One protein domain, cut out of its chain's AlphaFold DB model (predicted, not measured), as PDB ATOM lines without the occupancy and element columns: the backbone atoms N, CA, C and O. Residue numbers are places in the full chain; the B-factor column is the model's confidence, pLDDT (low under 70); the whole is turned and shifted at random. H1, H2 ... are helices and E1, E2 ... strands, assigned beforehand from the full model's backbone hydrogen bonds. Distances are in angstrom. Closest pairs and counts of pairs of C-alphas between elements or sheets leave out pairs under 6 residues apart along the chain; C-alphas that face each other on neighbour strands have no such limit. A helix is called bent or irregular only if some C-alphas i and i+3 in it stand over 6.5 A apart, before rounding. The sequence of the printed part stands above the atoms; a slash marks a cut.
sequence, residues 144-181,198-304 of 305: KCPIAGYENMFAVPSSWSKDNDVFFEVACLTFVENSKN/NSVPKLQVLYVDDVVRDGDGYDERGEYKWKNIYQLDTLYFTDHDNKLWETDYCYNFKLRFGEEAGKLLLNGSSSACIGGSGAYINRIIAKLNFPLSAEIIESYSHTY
ATOM      1  N   LYS A 144     120.912 128.551  86.802       95.62
ATOM      2  CA  LYS A 144     119.719 128.737  87.640       95.62
ATOM      3  C   LYS A 144     120.090 129.416  88.957       95.62
ATOM      4  O   LYS A 144     121.139 129.122  89.523       95.62
ATOM      5  N   CYS A 145     119.209 130.275  89.459       96.38
ATOM      6  CA  CYS A 145     119.379 130.894  90.768       96.38
ATOM      7  C   CYS A 145     119.468 129.817  91.872       96.38
ATOM      8  O   CYS A 145     118.587 128.955  91.939       96.38
ATOM      9  N   PRO A 146     120.497 129.845  92.742       94.50
ATOM     10  CA  PRO A 146     120.672 128.850  93.801       94.50
ATOM     11  C   PRO A 146     119.807 129.125  95.043       94.50
ATOM     12  O   PRO A 146     119.818 128.327  95.979       94.50
ATOM     13  N   ILE A 147     119.094 130.255  95.094       93.69
ATOM     14  CA  ILE A 147     118.293 130.656  96.253       93.69
ATOM     15  C   ILE A 147     116.922 129.980  96.197       93.69
ATOM     16  O   ILE A 147     116.177 130.141  95.230       93.69
ATOM     17  N   ALA A 148     116.585 129.247  97.259       92.06
ATOM     18  CA  ALA A 148     115.313 128.544  97.374       92.06
ATOM     19  C   ALA A 148     114.120 129.507  97.233       92.06
ATOM     20  O   ALA A 148     114.080 130.553  97.885       92.06
ATOM     21  N   GLY A 149     113.144 129.138  96.401       92.31
ATOM     22  CA  GLY A 149     111.968 129.957  96.086       92.31
ATOM     23  C   GLY A 149     112.159 130.955  94.936       92.31
ATOM     24  O   GLY A 149     111.190 131.617  94.562       92.31
ATOM     25  N   TYR A 150     113.365 131.051  94.365       94.94
ATOM     26  CA  TYR A 150     113.695 131.923  93.232       94.94
ATOM     27  C   TYR A 150     114.314 131.154  92.052       94.94
ATOM     28  O   TYR A 150     115.006 131.730  91.217       94.94
ATOM     29  N   GLU A 151     114.058 129.848  91.930       94.38
ATOM     30  CA  GLU A 151     114.649 128.959  90.913       94.38
ATOM     31  C   GLU A 151     114.241 129.311  89.467       94.38
ATOM     32  O   GLU A 151     114.823 128.801  88.507       94.38
ATOM     33  N   ASN A 152     113.226 130.165  89.305       92.19
ATOM     34  CA  ASN A 152     112.802 130.752  88.034       92.19
ATOM     35  C   ASN A 152     113.673 131.946  87.592       92.19
ATOM     36  O   ASN A 152     113.495 132.446  86.480       92.19
ATOM     37  N   MET A 153     114.578 132.415  88.452       96.88
ATOM     38  CA  MET A 153     115.568 133.442  88.142       96.88
ATOM     39  C   MET A 153     116.913 132.818  87.762       96.88
ATOM     40  O   MET A 153     117.134 131.609  87.887       96.88
ATOM     41  N   PHE A 154     117.840 133.661  87.324       97.44
ATOM     42  CA  PHE A 154     119.179 133.261  86.924       97.44
ATOM     43  C   PHE A 154     120.234 133.826  87.867       97.44
ATOM     44  O   PHE A 154     120.159 134.994  88.237       97.44
ATOM     45  N   ALA A 155     121.216 133.012  88.243       95.81
ATOM     46  CA  ALA A 155     122.332 133.448  89.075       95.81
ATOM     47  C   ALA A 155     123.219 134.428  88.302       95.81
ATOM     48  O   ALA A 155     123.552 134.167  87.141       95.81
ATOM     49  N   VAL A 156     123.626 135.528  88.936       94.12
ATOM     50  CA  VAL A 156     124.629 136.406  88.323       94.12
ATOM     51  C   VAL A 156     126.008 135.737  88.329       94.12
ATOM     52  O   VAL A 156     126.309 134.962  89.244       94.12
ATOM     53  N   PRO A 157     126.874 136.005  87.337       93.25
ATOM     54  CA  PRO A 157     128.222 135.455  87.334       93.25
ATOM     55  C   PRO A 157     129.011 135.889  88.570       93.25
ATOM     56  O   PRO A 157     129.096 137.073  88.883       93.25
ATOM     57  N   SER A 158     129.691 134.942  89.216       89.62
ATOM     58  CA  SER A 158     130.551 135.229  90.374       89.62
ATOM     59  C   SER A 158     131.766 136.107  90.048       89.62
ATOM     60  O   SER A 158     132.439 136.581  90.958       89.62
ATOM     61  N   SER A 159     132.079 136.322  88.765       90.31
ATOM     62  CA  SER A 159     133.089 137.298  88.346       90.31
ATOM     63  C   SER A 159     132.632 138.738  88.571       90.31
ATOM     64  O   SER A 159     133.463 139.582  88.878       90.31
ATOM     65  N   TRP A 160     131.328 139.022  88.504       91.75
ATOM     66  CA  TRP A 160     130.820 140.390  88.620       91.75
ATOM     67  C   TRP A 160     131.131 141.027  89.968       91.75
ATOM     68  O   TRP A 160     131.533 142.185  90.005       91.75
ATOM     69  N   SER A 161     131.011 140.261  91.054       86.00
ATOM     70  CA  SER A 161     131.346 140.730  92.400       86.00
ATOM     71  C   SER A 161     132.849 140.902  92.626       86.00
ATOM     72  O   SER A 161     133.238 141.596  93.554       86.00
ATOM     73  N   LYS A 162     133.702 140.282  91.796       84.81
ATOM     74  CA  LYS A 162     135.160 140.491  91.831       84.81
ATOM     75  C   LYS A 162     135.579 141.727  91.044       84.81
ATOM     76  O   LYS A 162     136.552 142.376  91.410       84.81
ATOM     77  N   ASP A 163     134.872 142.004  89.953       83.56
ATOM     78  CA  ASP A 163     135.180 143.113  89.051       83.56
ATOM     79  C   ASP A 163     134.582 144.437  89.549       83.56
ATOM     80  O   ASP A 163     135.115 145.507  89.247       83.56
ATOM     81  N   ASN A 164     133.473 144.385  90.296       81.94
ATOM     82  CA  ASN A 164     132.818 145.557  90.862       81.94
ATOM     83  C   ASN A 164     131.999 145.203  92.119       81.94
ATOM     84  O   ASN A 164     130.971 144.526  92.040       81.94
ATOM     85  N   ASP A 165     132.430 145.746  93.262       81.81
ATOM     86  CA  ASP A 165     131.847 145.509  94.592       81.81
ATOM     87  C   ASP A 165     130.357 145.870  94.683       81.81
ATOM     88  O   ASP A 165     129.631 145.293  95.487       81.81
ATOM     89  N   VAL A 166     129.861 146.763  93.818       79.81
ATOM     90  CA  VAL A 166     128.427 147.088  93.727       79.81
ATOM     91  C   VAL A 166     127.569 145.844  93.478       79.81
ATOM     92  O   VAL A 166     126.436 145.764  93.945       79.81
ATOM     93  N   PHE A 167     128.079 144.869  92.723       85.81
ATOM     94  CA  PHE A 167     127.330 143.656  92.397       85.81
ATOM     95  C   PHE A 167     127.506 142.548  93.435       85.81
ATOM     96  O   PHE A 167     126.977 141.458  93.233       85.81
ATOM     97  N   PHE A 168     128.216 142.802  94.538       84.06
ATOM     98  CA  PHE A 168     128.384 141.829  95.616       84.06
ATOM     99  C   PHE A 168     127.042 141.405  96.226       84.06
ATOM    100  O   PHE A 168     126.851 140.242  96.574       84.06
ATOM    101  N   GLU A 169     126.100 142.341  96.308       88.00
ATOM    102  CA  GLU A 169     124.784 142.118  96.907       88.00
ATOM    103  C   GLU A 169     123.776 141.535  95.912       88.00
ATOM    104  O   GLU A 169     122.754 140.996  96.327       88.00
ATOM    105  N   VAL A 170     124.042 141.587  94.603       91.75
ATOM    106  CA  VAL A 170     123.129 141.059  93.584       91.75
ATOM    107  C   VAL A 170     123.307 139.547  93.479       91.75
ATOM    108  O   VAL A 170     124.361 139.060  93.089       91.75
ATOM    109  N   ALA A 171     122.257 138.788  93.786       92.56
ATOM    110  CA  ALA A 171     122.294 137.329  93.758       92.56
ATOM    111  C   ALA A 171     121.755 136.765  92.438       92.56
ATOM    112  O   ALA A 171     122.400 135.935  91.791       92.56
ATOM    113  N   CYS A 172     120.559 137.202  92.034       95.88
ATOM    114  CA  CYS A 172     119.869 136.648  90.874       95.88
ATOM    115  C   CYS A 172     119.127 137.718  90.071       95.88
ATOM    116  O   CYS A 172     118.648 138.710  90.614       95.88
ATOM    117  N   LEU A 173     118.992 137.485  88.767       96.00
ATOM    118  CA  LEU A 173     118.330 138.371  87.815       96.00
ATOM    119  C   LEU A 173     117.388 137.572  86.917       96.00
ATOM    120  O   LEU A 173     117.668 136.427  86.561       96.00
ATOM    121  N   THR A 174     116.277 138.173  86.502       96.31
ATOM    122  CA  THR A 174     115.461 137.614  85.418       96.31
ATOM    123  C   THR A 174     114.759 138.699  84.625       96.31
ATOM    124  O   THR A 174     114.356 139.723  85.176       96.31
ATOM    125  N   PHE A 175     114.608 138.475  83.323       95.50
ATOM    126  CA  PHE A 175     113.750 139.306  82.490       95.50
ATOM    127  C   PHE A 175     112.292 138.906  82.717       95.50
ATOM    128  O   PHE A 175     111.959 137.721  82.679       95.50
ATOM    129  N   VAL A 176     111.420 139.888  82.939       92.12
ATOM    130  CA  VAL A 176     109.982 139.650  83.071       92.12
ATOM    131  C   VAL A 176     109.306 140.042  81.769       92.12
ATOM    132  O   VAL A 176     109.253 141.224  81.430       92.12
ATOM    133  N   GLU A 177     108.756 139.046  81.073       90.06
ATOM    134  CA  GLU A 177     107.971 139.266  79.859       90.06
ATOM    135  C   GLU A 177     106.836 140.258  80.130       90.06
ATOM    136  O   GLU A 177     106.030 140.099  81.054       90.06
ATOM    137  N   ASN A 178     106.794 141.308  79.318       87.50
ATOM    138  CA  ASN A 178     105.744 142.307  79.351       87.50
ATOM    139  C   ASN A 178     104.601 141.894  78.416       87.50
ATOM    140  O   ASN A 178     104.775 141.172  77.433       87.50
ATOM    141  N   SER A 179     103.390 142.323  78.755       82.81
ATOM    142  CA  SER A 179     102.168 141.901  78.076       82.81
ATOM    143  C   SER A 179     101.198 143.063  77.899       82.81
ATOM    144  O   SER A 179     101.333 144.121  78.515       82.81
ATOM    145  N   LYS A 180     100.206 142.864  77.028       78.06
ATOM    146  CA  LYS A 180      99.197 143.878  76.716       78.06
ATOM    147  C   LYS A 180      98.478 144.305  77.996       78.06
ATOM    148  O   LYS A 180      97.989 143.457  78.744       78.06
ATOM    149  N   ASN A 181      98.352 145.613  78.215       71.00
ATOM    150  CA  ASN A 181      97.509 146.123  79.293       71.00
ATOM    151  C   ASN A 181      96.060 145.691  79.017       71.00
ATOM    152  O   ASN A 181      95.485 146.027  77.980       71.00
ATOM    153  N   ASN A 198     102.242 146.917  82.844       76.69
ATOM    154  CA  ASN A 198     102.416 145.538  82.375       76.69
ATOM    155  C   ASN A 198     103.005 145.472  80.966       76.69
ATOM    156  O   ASN A 198     103.662 144.484  80.655       76.69
ATOM    157  N   SER A 199     102.802 146.515  80.158       76.94
ATOM    158  CA  SER A 199     103.396 146.656  78.829       76.94
ATOM    159  C   SER A 199     104.824 147.199  78.849       76.94
ATOM    160  O   SER A 199     105.433 147.278  77.792       76.94
ATOM    161  N   VAL A 200     105.387 147.554  80.009       85.75
ATOM    162  CA  VAL A 200     106.754 148.089  80.095       85.75
ATOM    163  C   VAL A 200     107.735 146.942  80.377       85.75
ATOM    164  O   VAL A 200     107.533 146.219  81.363       85.75
ATOM    165  N   PRO A 201     108.780 146.745  79.549       89.12
ATOM    166  CA  PRO A 201     109.794 145.723  79.787       89.12
ATOM    167  C   PRO A 201     110.546 146.003  81.091       89.12
ATOM    168  O   PRO A 201     110.859 147.150  81.421       89.12
ATOM    169  N   LYS A 202     110.838 144.945  81.852       92.06
ATOM    170  CA  LYS A 202     111.465 145.076  83.170       92.06
ATOM    171  C   LYS A 202     112.319 143.874  83.543       92.06
ATOM    172  O   LYS A 202     112.098 142.753  83.081       92.06
ATOM    173  N   LEU A 203     113.276 144.128  84.418       94.88
ATOM    174  CA  LEU A 203     114.137 143.145  85.046       94.88
ATOM    175  C   LEU A 203     113.731 142.997  86.512       94.88
ATOM    176  O   LEU A 203     113.448 143.979  87.191       94.88
ATOM    177  N   GLN A 204     113.710 141.770  87.006       95.06
ATOM    178  CA  GLN A 204     113.609 141.484  88.429       95.06
ATOM    179  C   GLN A 204     114.989 141.177  88.985       95.06
ATOM    180  O   GLN A 204     115.729 140.385  88.393       95.06
ATOM    181  N   VAL A 205     115.313 141.797  90.116       95.12
ATOM    182  CA  VAL A 205     116.624 141.714  90.756       95.12
ATOM    183  C   VAL A 205     116.466 141.249  92.186       95.12
ATOM    184  O   VAL A 205     115.818 141.911  92.989       95.12
ATOM    185  N   LEU A 206     117.046 140.092  92.485       95.19
ATOM    186  CA  LEU A 206     117.143 139.557  93.831       95.19
ATOM    187  C   LEU A 206     118.495 139.970  94.398       95.19
ATOM    188  O   LEU A 206     119.532 139.576  93.855       95.19
ATOM    189  N   TYR A 207     118.480 140.732  95.483       92.75
ATOM    190  CA  TYR A 207     119.687 141.193  96.157       92.75
ATOM    191  C   TYR A 207     119.617 140.921  97.662       92.75
ATOM    192  O   TYR A 207     118.546 140.641  98.206       92.75
ATOM    193  N   VAL A 208     120.775 140.931  98.313       92.19
ATOM    194  CA  VAL A 208     120.904 140.818  99.766       92.19
ATOM    195  C   VAL A 208     120.554 142.169 100.378       92.19
ATOM    196  O   VAL A 208     121.275 143.136 100.172       92.19
ATOM    197  N   ASP A 209     119.440 142.228 101.099       91.69
ATOM    198  CA  ASP A 209     118.966 143.441 101.777       91.69
ATOM    199  C   ASP A 209     119.560 143.566 103.185       91.69
ATOM    200  O   ASP A 209     119.925 144.651 103.626       91.69
ATOM    201  N   ASP A 210     119.703 142.430 103.875       89.81
ATOM    202  CA  ASP A 210     120.288 142.369 105.213       89.81
ATOM    203  C   ASP A 210     121.005 141.029 105.440       89.81
ATOM    204  O   ASP A 210     120.737 140.024 104.774       89.81
ATOM    205  N   VAL A 211     121.913 140.994 106.412       88.75
ATOM    206  CA  VAL A 211     122.614 139.788 106.851       88.75
ATOM    207  C   VAL A 211     122.383 139.623 108.345       88.75
ATOM    208  O   VAL A 211     122.984 140.297 109.179       88.75
ATOM    209  N   VAL A 212     121.514 138.678 108.694       90.62
ATOM    210  CA  VAL A 212     121.114 138.432 110.080       90.62
ATOM    211  C   VAL A 212     121.795 137.192 110.628       90.62
ATOM    212  O   VAL A 212     122.148 136.265 109.900       90.62
ATOM    213  N   ARG A 213     121.959 137.139 111.946       85.81
ATOM    214  CA  ARG A 213     122.462 135.939 112.608       85.81
ATOM    215  C   ARG A 213     121.426 134.814 112.515       85.81
ATOM    216  O   ARG A 213     120.257 135.008 112.854       85.81
ATOM    217  N   ASP A 214     121.860 133.632 112.092       82.06
ATOM    218  CA  ASP A 214     121.025 132.435 111.956       82.06
ATOM    219  C   ASP A 214     120.813 131.762 113.326       82.06
ATOM    220  O   ASP A 214     121.375 130.712 113.648       82.06
ATOM    221  N   GLY A 215     120.048 132.440 114.187       79.38
ATOM    222  CA  GLY A 215     119.741 131.998 115.549       79.38
ATOM    223  C   GLY A 215     120.985 131.744 116.417       79.38
ATOM    224  O   GLY A 215     121.973 132.478 116.375       79.38
ATOM    225  N   ASP A 216     120.942 130.678 117.220       68.00
ATOM    226  CA  ASP A 216     122.057 130.240 118.078       68.00
ATOM    227  C   ASP A 216     123.057 129.312 117.361       68.00
ATOM    228  O   ASP A 216     123.893 128.674 118.000       68.00
ATOM    229  N   GLY A 217     122.976 129.213 116.032       65.31
ATOM    230  CA  GLY A 217     123.857 128.365 115.243       65.31
ATOM    231  C   GLY A 217     125.292 128.890 115.220       65.31
ATOM    232  O   GLY A 217     125.536 130.029 114.820       65.31
ATOM    233  N   TYR A 218     126.242 128.033 115.589       75.88
ATOM    234  CA  TYR A 218     127.665 128.240 115.329       75.88
ATOM    235  C   TYR A 218     128.108 127.393 114.128       75.88
ATOM    236  O   TYR A 218     127.555 126.311 113.889       75.88
ATOM    237  N   ASP A 219     129.043 127.900 113.330       79.50
ATOM    238  CA  ASP A 219     129.686 127.170 112.239       79.50
ATOM    239  C   ASP A 219     130.689 126.128 112.767       79.50
ATOM    240  O   ASP A 219     130.858 125.946 113.974       79.50
ATOM    241  N   GLU A 220     131.347 125.400 111.863       78.12
ATOM    242  CA  GLU A 220     132.320 124.356 112.225       78.12
ATOM    243  C   GLU A 220     133.550 124.900 112.976       78.12
ATOM    244  O   GLU A 220     134.322 124.127 113.543       78.12
ATOM    245  N   ARG A 221     133.732 126.225 112.994       80.75
ATOM    246  CA  ARG A 221     134.814 126.939 113.678       80.75
ATOM    247  C   ARG A 221     134.353 127.572 114.990       80.75
ATOM    248  O   ARG A 221     135.174 128.154 115.694       80.75
ATOM    249  N   GLY A 222     133.076 127.427 115.352       76.81
ATOM    250  CA  GLY A 222     132.504 128.049 116.542       76.81
ATOM    251  C   GLY A 222     132.170 129.533 116.359       76.81
ATOM    252  O   GLY A 222     131.988 130.227 117.357       76.81
ATOM    253  N   GLU A 223     132.091 130.032 115.122       81.88
ATOM    254  CA  GLU A 223     131.682 131.404 114.801       81.88
ATOM    255  C   GLU A 223     130.176 131.482 114.542       81.88
ATOM    256  O   GLU A 223     129.541 130.491 114.188       81.88
ATOM    257  N   TYR A 224     129.568 132.657 114.729       81.81
ATOM    258  CA  TYR A 224     128.140 132.828 114.459       81.81
ATOM    259  C   TYR A 224     127.813 132.542 112.995       81.81
ATOM    260  O   TYR A 224     128.440 133.090 112.089       81.81
ATOM    261  N   LYS A 225     126.782 131.726 112.762       83.81
ATOM    262  CA  LYS A 225     126.226 131.553 111.422       83.81
ATOM    263  C   LYS A 225     125.462 132.804 111.017       83.81
ATOM    264  O   LYS A 225     124.630 133.306 111.772       83.81
ATOM    265  N   TRP A 226     125.728 133.269 109.807       84.75
ATOM    266  CA  TRP A 226     125.041 134.396 109.191       84.75
ATOM    267  C   TRP A 226     124.146 133.901 108.061       84.75
ATOM    268  O   TRP A 226     124.485 132.953 107.351       84.75
ATOM    269  N   LYS A 227     122.998 134.550 107.901       88.12
ATOM    270  CA  LYS A 227     122.002 134.250 106.883       88.12
ATOM    271  C   LYS A 227     121.612 135.528 106.157       88.12
ATOM    272  O   LYS A 227     121.177 136.496 106.773       88.12
ATOM    273  N   ASN A 228     121.704 135.478 104.835       90.94
ATOM    274  CA  ASN A 228     121.256 136.560 103.970       90.94
ATOM    275  C   ASN A 228     119.724 136.618 103.945       90.94
ATOM    276  O   ASN A 228     119.049 135.602 103.733       90.94
ATOM    277  N   ILE A 229     119.191 137.819 104.128       92.50
ATOM    278  CA  ILE A 229     117.807 138.181 103.856       92.50
ATOM    279  C   ILE A 229     117.775 138.800 102.465       92.50
ATOM    280  O   ILE A 229     118.502 139.746 102.176       92.50
ATOM    281  N   TYR A 230     116.952 138.229 101.593       92.88
ATOM    282  CA  TYR A 230     116.866 138.654 100.204       92.88
ATOM    283  C   TYR A 230     115.633 139.516  99.970       92.88
ATOM    284  O   TYR A 230     114.539 139.173 100.430       92.88
ATOM    285  N   GLN A 231     115.800 140.567  99.175       93.81
ATOM    286  CA  GLN A 231     114.717 141.391  98.659       93.81
ATOM    287  C   GLN A 231     114.687 141.327  97.132       93.81
ATOM    288  O   GLN A 231     115.718 141.242  96.465       93.81
ATOM    289  N   LEU A 232     113.472 141.337  96.584       93.69
ATOM    290  CA  LEU A 232     113.226 141.377  95.151       93.69
ATOM    291  C   LEU A 232     112.795 142.788  94.752       93.69
ATOM    292  O   LEU A 232     111.766 143.269  95.228       93.69
ATOM    293  N   ASP A 233     113.531 143.401  93.834       92.31
ATOM    294  CA  ASP A 233     113.177 144.683  93.228       92.31
ATOM    295  C   ASP A 233     112.907 144.543  91.724       92.31
ATOM    296  O   ASP A 233     113.231 143.534  91.089       92.31
ATOM    297  N   THR A 234     112.233 145.537  91.153       92.69
ATOM    298  CA  THR A 234     111.889 145.617  89.734       92.69
ATOM    299  C   THR A 234     112.534 146.846  89.116       92.69
ATOM    300  O   THR A 234     112.161 147.975  89.420       92.69
ATOM    301  N   LEU A 235     113.440 146.613  88.173       92.81
ATOM    302  CA  LEU A 235     114.099 147.658  87.405       92.81
ATOM    303  C   LEU A 235     113.445 147.771  86.033       92.81
ATOM    304  O   LEU A 235     113.346 146.789  85.294       92.81
ATOM    305  N   TYR A 236     113.010 148.971  85.680       92.25
ATOM    306  CA  TYR A 236     112.548 149.265  84.329       92.25
ATOM    307  C   TYR A 236     113.734 149.647  83.453       92.25
ATOM    308  O   TYR A 236     114.660 150.309  83.921       92.25
ATOM    309  N   PHE A 237     113.694 149.227  82.190       93.69
ATOM    310  CA  PHE A 237     114.719 149.616  81.232       93.69
ATOM    311  C   PHE A 237     114.544 151.077  80.828       93.69
ATOM    312  O   PHE A 237     113.431 151.505  80.502       93.69
ATOM    313  N   THR A 238     115.645 151.819  80.817       93.38
ATOM    314  CA  THR A 238     115.706 153.186  80.307       93.38
ATOM    315  C   THR A 238     116.655 153.307  79.123       93.38
ATOM    316  O   THR A 238     117.583 152.513  78.979       93.38
ATOM    317  N   ASP A 239     116.426 154.301  78.273       90.50
ATOM    318  CA  ASP A 239     117.395 154.733  77.266       90.50
ATOM    319  C   ASP A 239     118.470 155.665  77.868       90.50
ATOM    320  O   ASP A 239     118.450 155.977  79.064       90.50
ATOM    321  N   HIS A 240     119.394 156.137  77.026       86.62
ATOM    322  CA  HIS A 240     120.442 157.098  77.399       86.62
ATOM    323  C   HIS A 240     119.908 158.461  77.890       86.62
ATOM    324  O   HIS A 240     120.641 159.201  78.546       86.62
ATOM    325  N   ASP A 241     118.647 158.801  77.602       88.19
ATOM    326  CA  ASP A 241     117.978 160.019  78.079       88.19
ATOM    327  C   ASP A 241     117.230 159.789  79.412       88.19
ATOM    328  O   ASP A 241     116.480 160.664  79.860       88.19
ATOM    329  N   ASN A 242     117.397 158.621  80.051       86.75
ATOM    330  CA  ASN A 242     116.644 158.168  81.228       86.75
ATOM    331  C   ASN A 242     115.118 158.082  81.010       86.75
ATOM    332  O   ASN A 242     114.337 158.176  81.962       86.75
ATOM    333  N   LYS A 243     114.661 157.890  79.769       90.12
ATOM    334  CA  LYS A 243     113.247 157.633  79.462       90.12
ATOM    335  C   LYS A 243     112.985 156.137  79.449       90.12
ATOM    336  O   LYS A 243     113.866 155.356  79.110       90.12
ATOM    337  N   LEU A 244     111.761 155.732  79.795       88.88
ATOM    338  CA  LEU A 244     111.352 154.327  79.706       88.88
ATOM    339  C   LEU A 244     111.504 153.821  78.272       88.88
ATOM    340  O   LEU A 244     110.988 154.428  77.334       88.88
ATOM    341  N   TRP A 245     112.194 152.698  78.127       88.19
ATOM    342  CA  TRP A 245     112.499 152.122  76.829       88.19
ATOM    343  C   TRP A 245     111.298 151.355  76.243       88.19
ATOM    344  O   TRP A 245     110.662 150.555  76.930       88.19
ATOM    345  N   GLU A 246     111.000 151.653  74.971       76.06
ATOM    346  CA  GLU A 246     110.045 150.997  74.059       76.06
ATOM    347  C   GLU A 246     108.793 150.365  74.712       76.06
ATOM    348  O   GLU A 246     108.623 149.149  74.794       76.06
ATOM    349  N   THR A 247     107.841 151.205  75.124       75.69
ATOM    350  CA  THR A 247     106.620 150.781  75.840       75.69
ATOM    351  C   THR A 247     105.522 150.161  74.968       75.69
ATOM    352  O   THR A 247     104.506 149.694  75.495       75.69
ATOM    353  N   ASP A 248     105.694 150.182  73.645       82.44
ATOM    354  CA  ASP A 248     104.656 149.818  72.672       82.44
ATOM    355  C   ASP A 248     104.723 148.351  72.227       82.44
ATOM    356  O   ASP A 248     103.778 147.839  71.611       82.44
ATOM    357  N   TYR A 249     105.805 147.646  72.561       88.12
ATOM    358  CA  TYR A 249     106.040 146.264  72.155       88.12
ATOM    359  C   TYR A 249     106.128 145.324  73.349       88.12
ATOM    360  O   TYR A 249     106.624 145.665  74.414       88.12
ATOM    361  N   CYS A 250     105.639 144.108  73.148       89.75
ATOM    362  CA  CYS A 250     105.633 143.019  74.105       89.75
ATOM    363  C   CYS A 250     106.795 142.099  73.752       89.75
ATOM    364  O   CYS A 250     106.816 141.532  72.655       89.75
ATOM    365  N   TYR A 251     107.756 141.988  74.661       92.75
ATOM    366  CA  TYR A 251     109.025 141.316  74.449       92.75
ATOM    367  C   TYR A 251     109.054 139.946  75.113       92.75
ATOM    368  O   TYR A 251     108.623 139.757  76.250       92.75
ATOM    369  N   ASN A 252     109.668 139.010  74.402       92.50
ATOM    370  CA  ASN A 252     110.095 137.729  74.924       92.50
ATOM    371  C   ASN A 252     111.603 137.615  74.701       92.50
ATOM    372  O   ASN A 252     112.052 137.469  73.559       92.50
ATOM    373  N   PHE A 253     112.373 137.712  75.785       94.81
ATOM    374  CA  PHE A 253     113.828 137.683  75.747       94.81
ATOM    375  C   PHE A 253     114.407 136.507  76.513       94.81
ATOM    376  O   PHE A 253     113.999 136.188  77.628       94.81
ATOM    377  N   LYS A 254     115.464 135.934  75.941       94.81
ATOM    378  CA  LYS A 254     116.407 135.090  76.665       94.81
ATOM    379  C   LYS A 254     117.525 135.970  77.208       94.81
ATOM    380  O   LYS A 254     118.241 136.607  76.433       94.81
ATOM    381  N   LEU A 255     117.663 135.971  78.530       96.06
ATOM    382  CA  LEU A 255     118.721 136.674  79.247       96.06
ATOM    383  C   LEU A 255     120.036 135.892  79.182       96.06
ATOM    384  O   LEU A 255     120.048 134.671  79.347       96.06
ATOM    385  N   ARG A 256     121.145 136.598  78.970       96.50
ATOM    386  CA  ARG A 256     122.517 136.080  79.051       96.50
ATOM    387  C   ARG A 256     123.418 137.113  79.711       96.50
ATOM    388  O   ARG A 256     123.159 138.311  79.601       96.50
ATOM    389  N   PHE A 257     124.480 136.654  80.366       96.06
ATOM    390  CA  PHE A 257     125.365 137.520  81.146       96.06
ATOM    391  C   PHE A 257     126.691 137.758  80.437       96.06
ATOM    392  O   PHE A 257     127.327 136.808  79.977       96.06
ATOM    393  N   GLY A 258     127.085 139.027  80.354       93.94
ATOM    394  CA  GLY A 258     128.378 139.452  79.836       93.94
ATOM    395  C   GLY A 258     129.519 139.165  80.811       93.94
ATOM    396  O   GLY A 258     129.302 139.017  82.015       93.94
ATOM    397  N   GLU A 259     130.745 139.106  80.289       87.88
ATOM    398  CA  GLU A 259     131.944 139.006  81.134       87.88
ATOM    399  C   GLU A 259     132.162 140.274  81.976       87.88
ATOM    400  O   GLU A 259     132.500 140.159  83.148       87.88
ATOM    401  N   GLU A 260     131.896 141.462  81.419       90.62
ATOM    402  CA  GLU A 260     131.901 142.721  82.178       90.62
ATOM    403  C   GLU A 260     130.715 142.771  83.151       90.62
ATOM    404  O   GLU A 260     129.566 142.521  82.765       90.62
ATOM    405  N   ALA A 261     130.996 143.152  84.399       91.12
ATOM    406  CA  ALA A 261     129.994 143.273  85.448       91.12
ATOM    407  C   ALA A 261     128.819 144.177  85.045       91.12
ATOM    408  O   ALA A 261     128.997 145.293  84.552       91.12
ATOM    409  N   GLY A 262     127.600 143.674  85.250       92.31
ATOM    410  CA  GLY A 262     126.361 144.378  84.936       92.31
ATOM    411  C   GLY A 262     125.932 144.324  83.468       92.31
ATOM    412  O   GLY A 262     124.806 144.729  83.182       92.31
ATOM    413  N   LYS A 263     126.749 143.823  82.527       95.12
ATOM    414  CA  LYS A 263     126.342 143.724  81.114       95.12
ATOM    415  C   LYS A 263     125.434 142.527  80.855       95.12
ATOM    416  O   LYS A 263     125.753 141.386  81.180       95.12
ATOM    417  N   LEU A 264     124.326 142.781  80.180       96.38
ATOM    418  CA  LEU A 264     123.299 141.804  79.844       96.38
ATOM    419  C   LEU A 264     123.110 141.758  78.333       96.38
ATOM    420  O   LEU A 264     123.078 142.799  77.686       96.38
ATOM    421  N   LEU A 265     122.918 140.558  77.789       96.69
ATOM    422  CA  LEU A 265     122.384 140.367  76.444       96.69
ATOM    423  C   LEU A 265     120.960 139.834  76.558       96.69
ATOM    424  O   LEU A 265     120.725 138.764  77.124       96.69
ATOM    425  N   LEU A 266     120.025 140.573  75.976       95.56
ATOM    426  CA  LEU A 266     118.636 140.186  75.795       95.56
ATOM    427  C   LEU A 266     118.449 139.856  74.314       95.56
ATOM    428  O   LEU A 266     118.513 140.731  73.452       95.56
ATOM    429  N   ASN A 267     118.274 138.573  74.007       93.88
ATOM    430  CA  ASN A 267     118.072 138.107  72.637       93.88
ATOM    431  C   ASN A 267     116.725 137.397  72.524       93.88
ATOM    432  O   ASN A 267     116.426 136.501  73.318       93.88
ATOM    433  N   GLY A 268     115.905 137.790  71.558       93.00
ATOM    434  CA  GLY A 268     114.570 137.236  71.423       93.00
ATOM    435  C   GLY A 268     113.718 137.967  70.406       93.00
ATOM    436  O   GLY A 268     114.183 138.331  69.328       93.00
ATOM    437  N   SER A 269     112.443 138.134  70.733       92.00
ATOM    438  CA  SER A 269     111.457 138.683  69.808       92.00
ATOM    439  C   SER A 269     110.529 139.667  70.494       92.00
ATOM    440  O   SER A 269     110.390 139.655  71.716       92.00
ATOM    441  N   SER A 270     109.889 140.508  69.698       91.81
ATOM    442  CA  SER A 270     108.839 141.399  70.158       91.81
ATOM    443  C   SER A 270     107.677 141.405  69.181       91.81
ATOM    444  O   SER A 270     107.804 141.020  68.018       91.81
ATOM    445  N   SER A 271     106.519 141.820  69.667       90.06
ATOM    446  CA  SER A 271     105.339 142.085  68.847       90.06
ATOM    447  C   SER A 271     104.607 143.290  69.409       90.06
ATOM    448  O   SER A 271     104.800 143.637  70.571       90.06
ATOM    449  N   ALA A 272     103.771 143.949  68.616       86.81
ATOM    450  CA  ALA A 272     103.030 145.103  69.111       86.81
ATOM    451  C   ALA A 272     102.131 144.726  70.314       86.81
ATOM    452  O   ALA A 272     101.280 143.826  70.244       86.81
ATOM    453  N   CYS A 273     102.300 145.441  71.432       79.75
ATOM    454  CA  CYS A 273     101.454 145.270  72.610       79.75
ATOM    455  C   CYS A 273     100.021 145.753  72.350       79.75
ATOM    456  O   CYS A 273      99.091 145.263  72.982       79.75
ATOM    457  N   ILE A 274      99.790 146.676  71.414       78.12
ATOM    458  CA  ILE A 274      98.447 147.167  71.076       78.12
ATOM    459  C   ILE A 274      98.327 147.294  69.558       78.12
ATOM    460  O   ILE A 274      99.110 148.000  68.933       78.12
ATOM    461  N   GLY A 275      97.326 146.630  68.967       68.50
ATOM    462  CA  GLY A 275      97.143 146.601  67.509       68.50
ATOM    463  C   GLY A 275      98.316 145.950  66.764       68.50
ATOM    464  O   GLY A 275      99.278 145.515  67.380       68.50
ATOM    465  N   GLY A 276      98.218 145.845  65.436       72.06
ATOM    466  CA  GLY A 276      99.300 145.346  64.578       72.06
ATOM    467  C   GLY A 276      99.552 143.831  64.631       72.06
ATOM    468  O   GLY A 276      99.241 143.144  65.602       72.06
ATOM    469  N   SER A 277     100.119 143.301  63.544       76.31
ATOM    470  CA  SER A 277     100.563 141.902  63.423       76.31
ATOM    471  C   SER A 277     102.082 141.761  63.314       76.31
ATOM    472  O   SER A 277     102.566 140.639  63.189       76.31
ATOM    473  N   GLY A 278     102.804 142.886  63.345       80.81
ATOM    474  CA  GLY A 278     104.251 142.921  63.179       80.81
ATOM    475  C   GLY A 278     104.966 142.190  64.310       80.81
ATOM    476  O   GLY A 278     104.689 142.450  65.488       80.81
ATOM    477  N   ALA A 279     105.883 141.303  63.944       86.00
ATOM    478  CA  ALA A 279     106.807 140.638  64.841       86.00
ATOM    479  C   ALA A 279     108.248 140.990  64.467       86.00
ATOM    480  O   ALA A 279     108.609 141.062  63.289       86.00
ATOM    481  N   TYR A 280     109.074 141.173  65.490       88.94
ATOM    482  CA  TYR A 280     110.440 141.655  65.358       88.94
ATOM    483  C   TYR A 280     111.406 140.710  66.062       88.94
ATOM    484  O   TYR A 280     111.096 140.180  67.129       88.94
ATOM    485  N   ILE A 281     112.577 140.497  65.474       90.62
ATOM    486  CA  ILE A 281     113.724 139.901  66.154       90.62
ATOM    487  C   ILE A 281     114.459 141.041  66.834       90.62
ATOM    488  O   ILE A 281     114.725 142.057  66.200       90.62
ATOM    489  N   ASN A 282     114.784 140.867  68.111       91.31
ATOM    490  CA  ASN A 282     115.419 141.897  68.917       91.31
ATOM    491  C   ASN A 282     116.695 141.348  69.555       91.31
ATOM    492  O   ASN A 282     116.684 140.272  70.165       91.31
ATOM    493  N   ARG A 283     117.788 142.104  69.435       92.56
ATOM    494  CA  ARG A 283     119.051 141.856  70.139       92.56
ATOM    495  C   ARG A 283     119.498 143.130  70.820       92.56
ATOM    496  O   ARG A 283     119.689 144.148  70.163       92.56
ATOM    497  N   ILE A 284     119.657 143.046  72.130       93.62
ATOM    498  CA  ILE A 284     119.810 144.217  72.976       93.62
ATOM    499  C   ILE A 284     120.914 143.964  73.984       93.62
ATOM    500  O   ILE A 284     120.922 142.925  74.649       93.62
ATOM    501  N   ILE A 285     121.817 144.930  74.118       95.25
ATOM    502  CA  ILE A 285     122.748 144.996  75.237       95.25
ATOM    503  C   ILE A 285     122.209 146.005  76.239       95.25
ATOM    504  O   ILE A 285     122.004 147.175  75.919       95.25
ATOM    505  N   ALA A 286     122.018 145.537  77.465       95.69
ATOM    506  CA  ALA A 286     121.693 146.381  78.599       95.69
ATOM    507  C   ALA A 286     122.846 146.386  79.604       95.69
ATOM    508  O   ALA A 286     123.656 145.455  79.650       95.69
ATOM    509  N   LYS A 287     122.909 147.424  80.431       94.56
ATOM    510  CA  LYS A 287     123.844 147.538  81.543       94.56
ATOM    511  C   LYS A 287     123.087 147.851  82.824       94.56
ATOM    512  O   LYS A 287     122.229 148.728  82.855       94.56
ATOM    513  N   LEU A 288     123.420 147.118  83.878       93.25
ATOM    514  CA  LEU A 288     123.043 147.482  85.231       93.25
ATOM    515  C   LEU A 288     124.011 148.545  85.749       93.25
ATOM    516  O   LEU A 288     125.222 148.321  85.760       93.25
ATOM    517  N   ASN A 289     123.482 149.691  86.165       86.56
ATOM    518  CA  ASN A 289     124.248 150.781  86.768       86.56
ATOM    519  C   ASN A 289     123.895 150.928  88.251       86.56
ATOM    520  O   ASN A 289     122.890 150.389  88.703       86.56
ATOM    521  N   PHE A 290     124.731 151.652  89.002       78.31
ATOM    522  CA  PHE A 290     124.480 151.992  90.404       78.31
ATOM    523  C   PHE A 290     124.072 153.464  90.563       78.31
ATOM    524  O   PHE A 290     124.722 154.312  89.945       78.31
ATOM    525  N   PRO A 291     123.096 153.804  91.432       80.62
ATOM    526  CA  PRO A 291     122.163 152.898  92.124       80.62
ATOM    527  C   PRO A 291     121.376 152.043  91.120       80.62
ATOM    528  O   PRO A 291     121.177 152.498  89.998       80.62
ATOM    529  N   LEU A 292     120.999 150.811  91.509       81.12
ATOM    530  CA  LEU A 292     120.482 149.775  90.599       81.12
ATOM    531  C   LEU A 292     119.471 150.339  89.589       81.12
ATOM    532  O   LEU A 292     118.330 150.646  89.922       81.12
ATOM    533  N   SER A 293     119.906 150.458  88.338       87.88
ATOM    534  CA  SER A 293     119.091 150.862  87.195       87.88
ATOM    535  C   SER A 293     119.464 150.014  85.987       87.88
ATOM    536  O   SER A 293     120.603 149.566  85.876       87.88
ATOM    537  N   ALA A 294     118.521 149.784  85.076       94.00
ATOM    538  CA  ALA A 294     118.773 149.036  83.851       94.00
ATOM    539  C   ALA A 294     118.754 149.991  82.652       94.00
ATOM    540  O   ALA A 294     117.706 150.522  82.305       94.00
ATOM    541  N   GLU A 295     119.903 150.205  82.020       95.12
ATOM    542  CA  GLU A 295     120.052 151.081  80.854       95.12
ATOM    543  C   GLU A 295     120.263 150.248  79.588       95.12
ATOM    544  O   GLU A 295     121.025 149.281  79.592       95.12
ATOM    545  N   ILE A 296     119.609 150.619  78.494       94.00
ATOM    546  CA  ILE A 296     119.846 150.054  77.167       94.00
ATOM    547  C   ILE A 296     121.033 150.779  76.540       94.00
ATOM    548  O   ILE A 296     120.983 151.986  76.330       94.00
ATOM    549  N   ILE A 297     122.088 150.030  76.228       93.75
ATOM    550  CA  ILE A 297     123.313 150.561  75.616       93.75
ATOM    551  C   ILE A 297     123.261 150.426  74.097       93.75
ATOM    552  O   ILE A 297     123.743 151.284  73.366       93.75
ATOM    553  N   GLU A 298     122.694 149.325  73.613       91.50
ATOM    554  CA  GLU A 298     122.603 149.040  72.187       91.50
ATOM    555  C   GLU A 298     121.367 148.186  71.911       91.50
ATOM    556  O   GLU A 298     121.057 147.272  72.679       91.50
ATOM    557  N   SER A 299     120.660 148.472  70.819       89.62
ATOM    558  CA  SER A 299     119.448 147.756  70.419       89.62
ATOM    559  C   SER A 299     119.385 147.624  68.901       89.62
ATOM    560  O   SER A 299     119.562 148.604  68.181       89.62
ATOM    561  N   TYR A 300     119.091 146.414  68.428       88.31
ATOM    562  CA  TYR A 300     118.734 146.136  67.039       88.31
ATOM    563  C   TYR A 300     117.390 145.431  66.988       88.31
ATOM    564  O   TYR A 300     117.170 144.448  67.704       88.31
ATOM    565  N   SER A 301     116.529 145.902  66.089       87.38
ATOM    566  CA  SER A 301     115.210 145.336  65.840       87.38
ATOM    567  C   SER A 301     114.987 145.157  64.341       87.38
ATOM    568  O   SER A 301     115.157 146.101  63.571       87.38
ATOM    569  N   HIS A 302     114.602 143.951  63.922       84.06
ATOM    570  CA  HIS A 302     114.311 143.635  62.521       84.06
ATOM    571  C   HIS A 302     112.950 142.960  62.397       84.06
ATOM    572  O   HIS A 302     112.673 141.971  63.077       84.06
ATOM    573  N   THR A 303     112.108 143.458  61.496       81.31
ATOM    574  CA  THR A 303     110.796 142.867  61.208       81.31
ATOM    575  C   THR A 303     110.958 141.497  60.553       81.31
ATOM    576  O   THR A 303     111.600 141.392  59.507       81.31
ATOM    577  N   TYR A 304     110.323 140.463  61.111       73.75
ATOM    578  CA  TYR A 304     110.343 139.107  60.546       73.75
ATOM    579  C   TYR A 304     108.966 138.505  60.245       73.75
ATOM    580  O   TYR A 304     108.896 137.473  59.574       73.75
TER     581      TYR A 304
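What this domain is: This is residues 144 to 181 and 198 to 304 of the 305 residues of an uncharacterized protein of Psychromonas sp. RZ5 (UniProt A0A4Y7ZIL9). A sheet of seven strands curls round like part of a barrel, nearly closed where its edge strands E1 and E4 come near each other, and the hairpin of E2 and E3 runs on beyond this body as a long arm. Two tiny helices, H1 and H2, only graze the sheet. The printed part has 145 residues, mostly strand, in the order H1 H2 E1 E2 E3 E4 E5 E6 E7; the mixed sheet runs E1 E2 E3 E7 E6 E5 E4. It is only just loose, close to compact, with a radius of gyration of the C-alphas of 17.8 A and spans of 63 by 29 by 24 A.

How they stand to each other: Residues 154 to 155 pair antiparallel with residues 172 to 173 of E1, residues 170 to 176. H1, residues 160 to 163, and H2, residues 165 to 168, touch only at the corner, with C-alphas 161 and 168 closest at 4.5 A; both are too short for an O i to N i+4 pair. E1 is antiparallel to E2, residues 202 to 218, with N 174 and O 204 3.0 A apart. E2 and E3, residues 224 to 238, form an antiparallel hairpin, with N 205 and O 233 at 2.9 A. E3 is parallel to E7, residues 293 to 303, with N 238 and O 294 at 2.9 A. E4, residues 249 to 258, E5, residues 263 to 272, E6, residues 279 to 289, and E7 form a meander of hairpins, each strand the antiparallel neighbour of the one before: N 254 and O 267 are 2.9 A apart, N 268 and O 282 3.0 A, N 285 and O 298 2.9 A. In this folded sheet, bent back on itself, E1 E2 E3 face E6 E5 E4 with E7 as the hinge; the closest C-alphas of E1 and E4, 175 and 255, are 6.5 A apart.

Where its parts are: H1 begins at C-alpha 160, (130.820, 140.390, 88.620). E2 is 39.8 A long and bends by 76 degrees at residue 215; E3 is 41.7 A, E6 29.8 A and E7 28.4 A. E7 ends at C-alpha 303, (110.796, 142.867, 61.208).

The domain as a whole: The farthest C-alphas, 222 and 276, are 64.0 A apart. Residues 182 to 197 are cut out, with 5.8 A between C-alphas 181 and 198. Of the links printed whole, none is long. Residues 216 to 217 and 275 have pLDDT under 70.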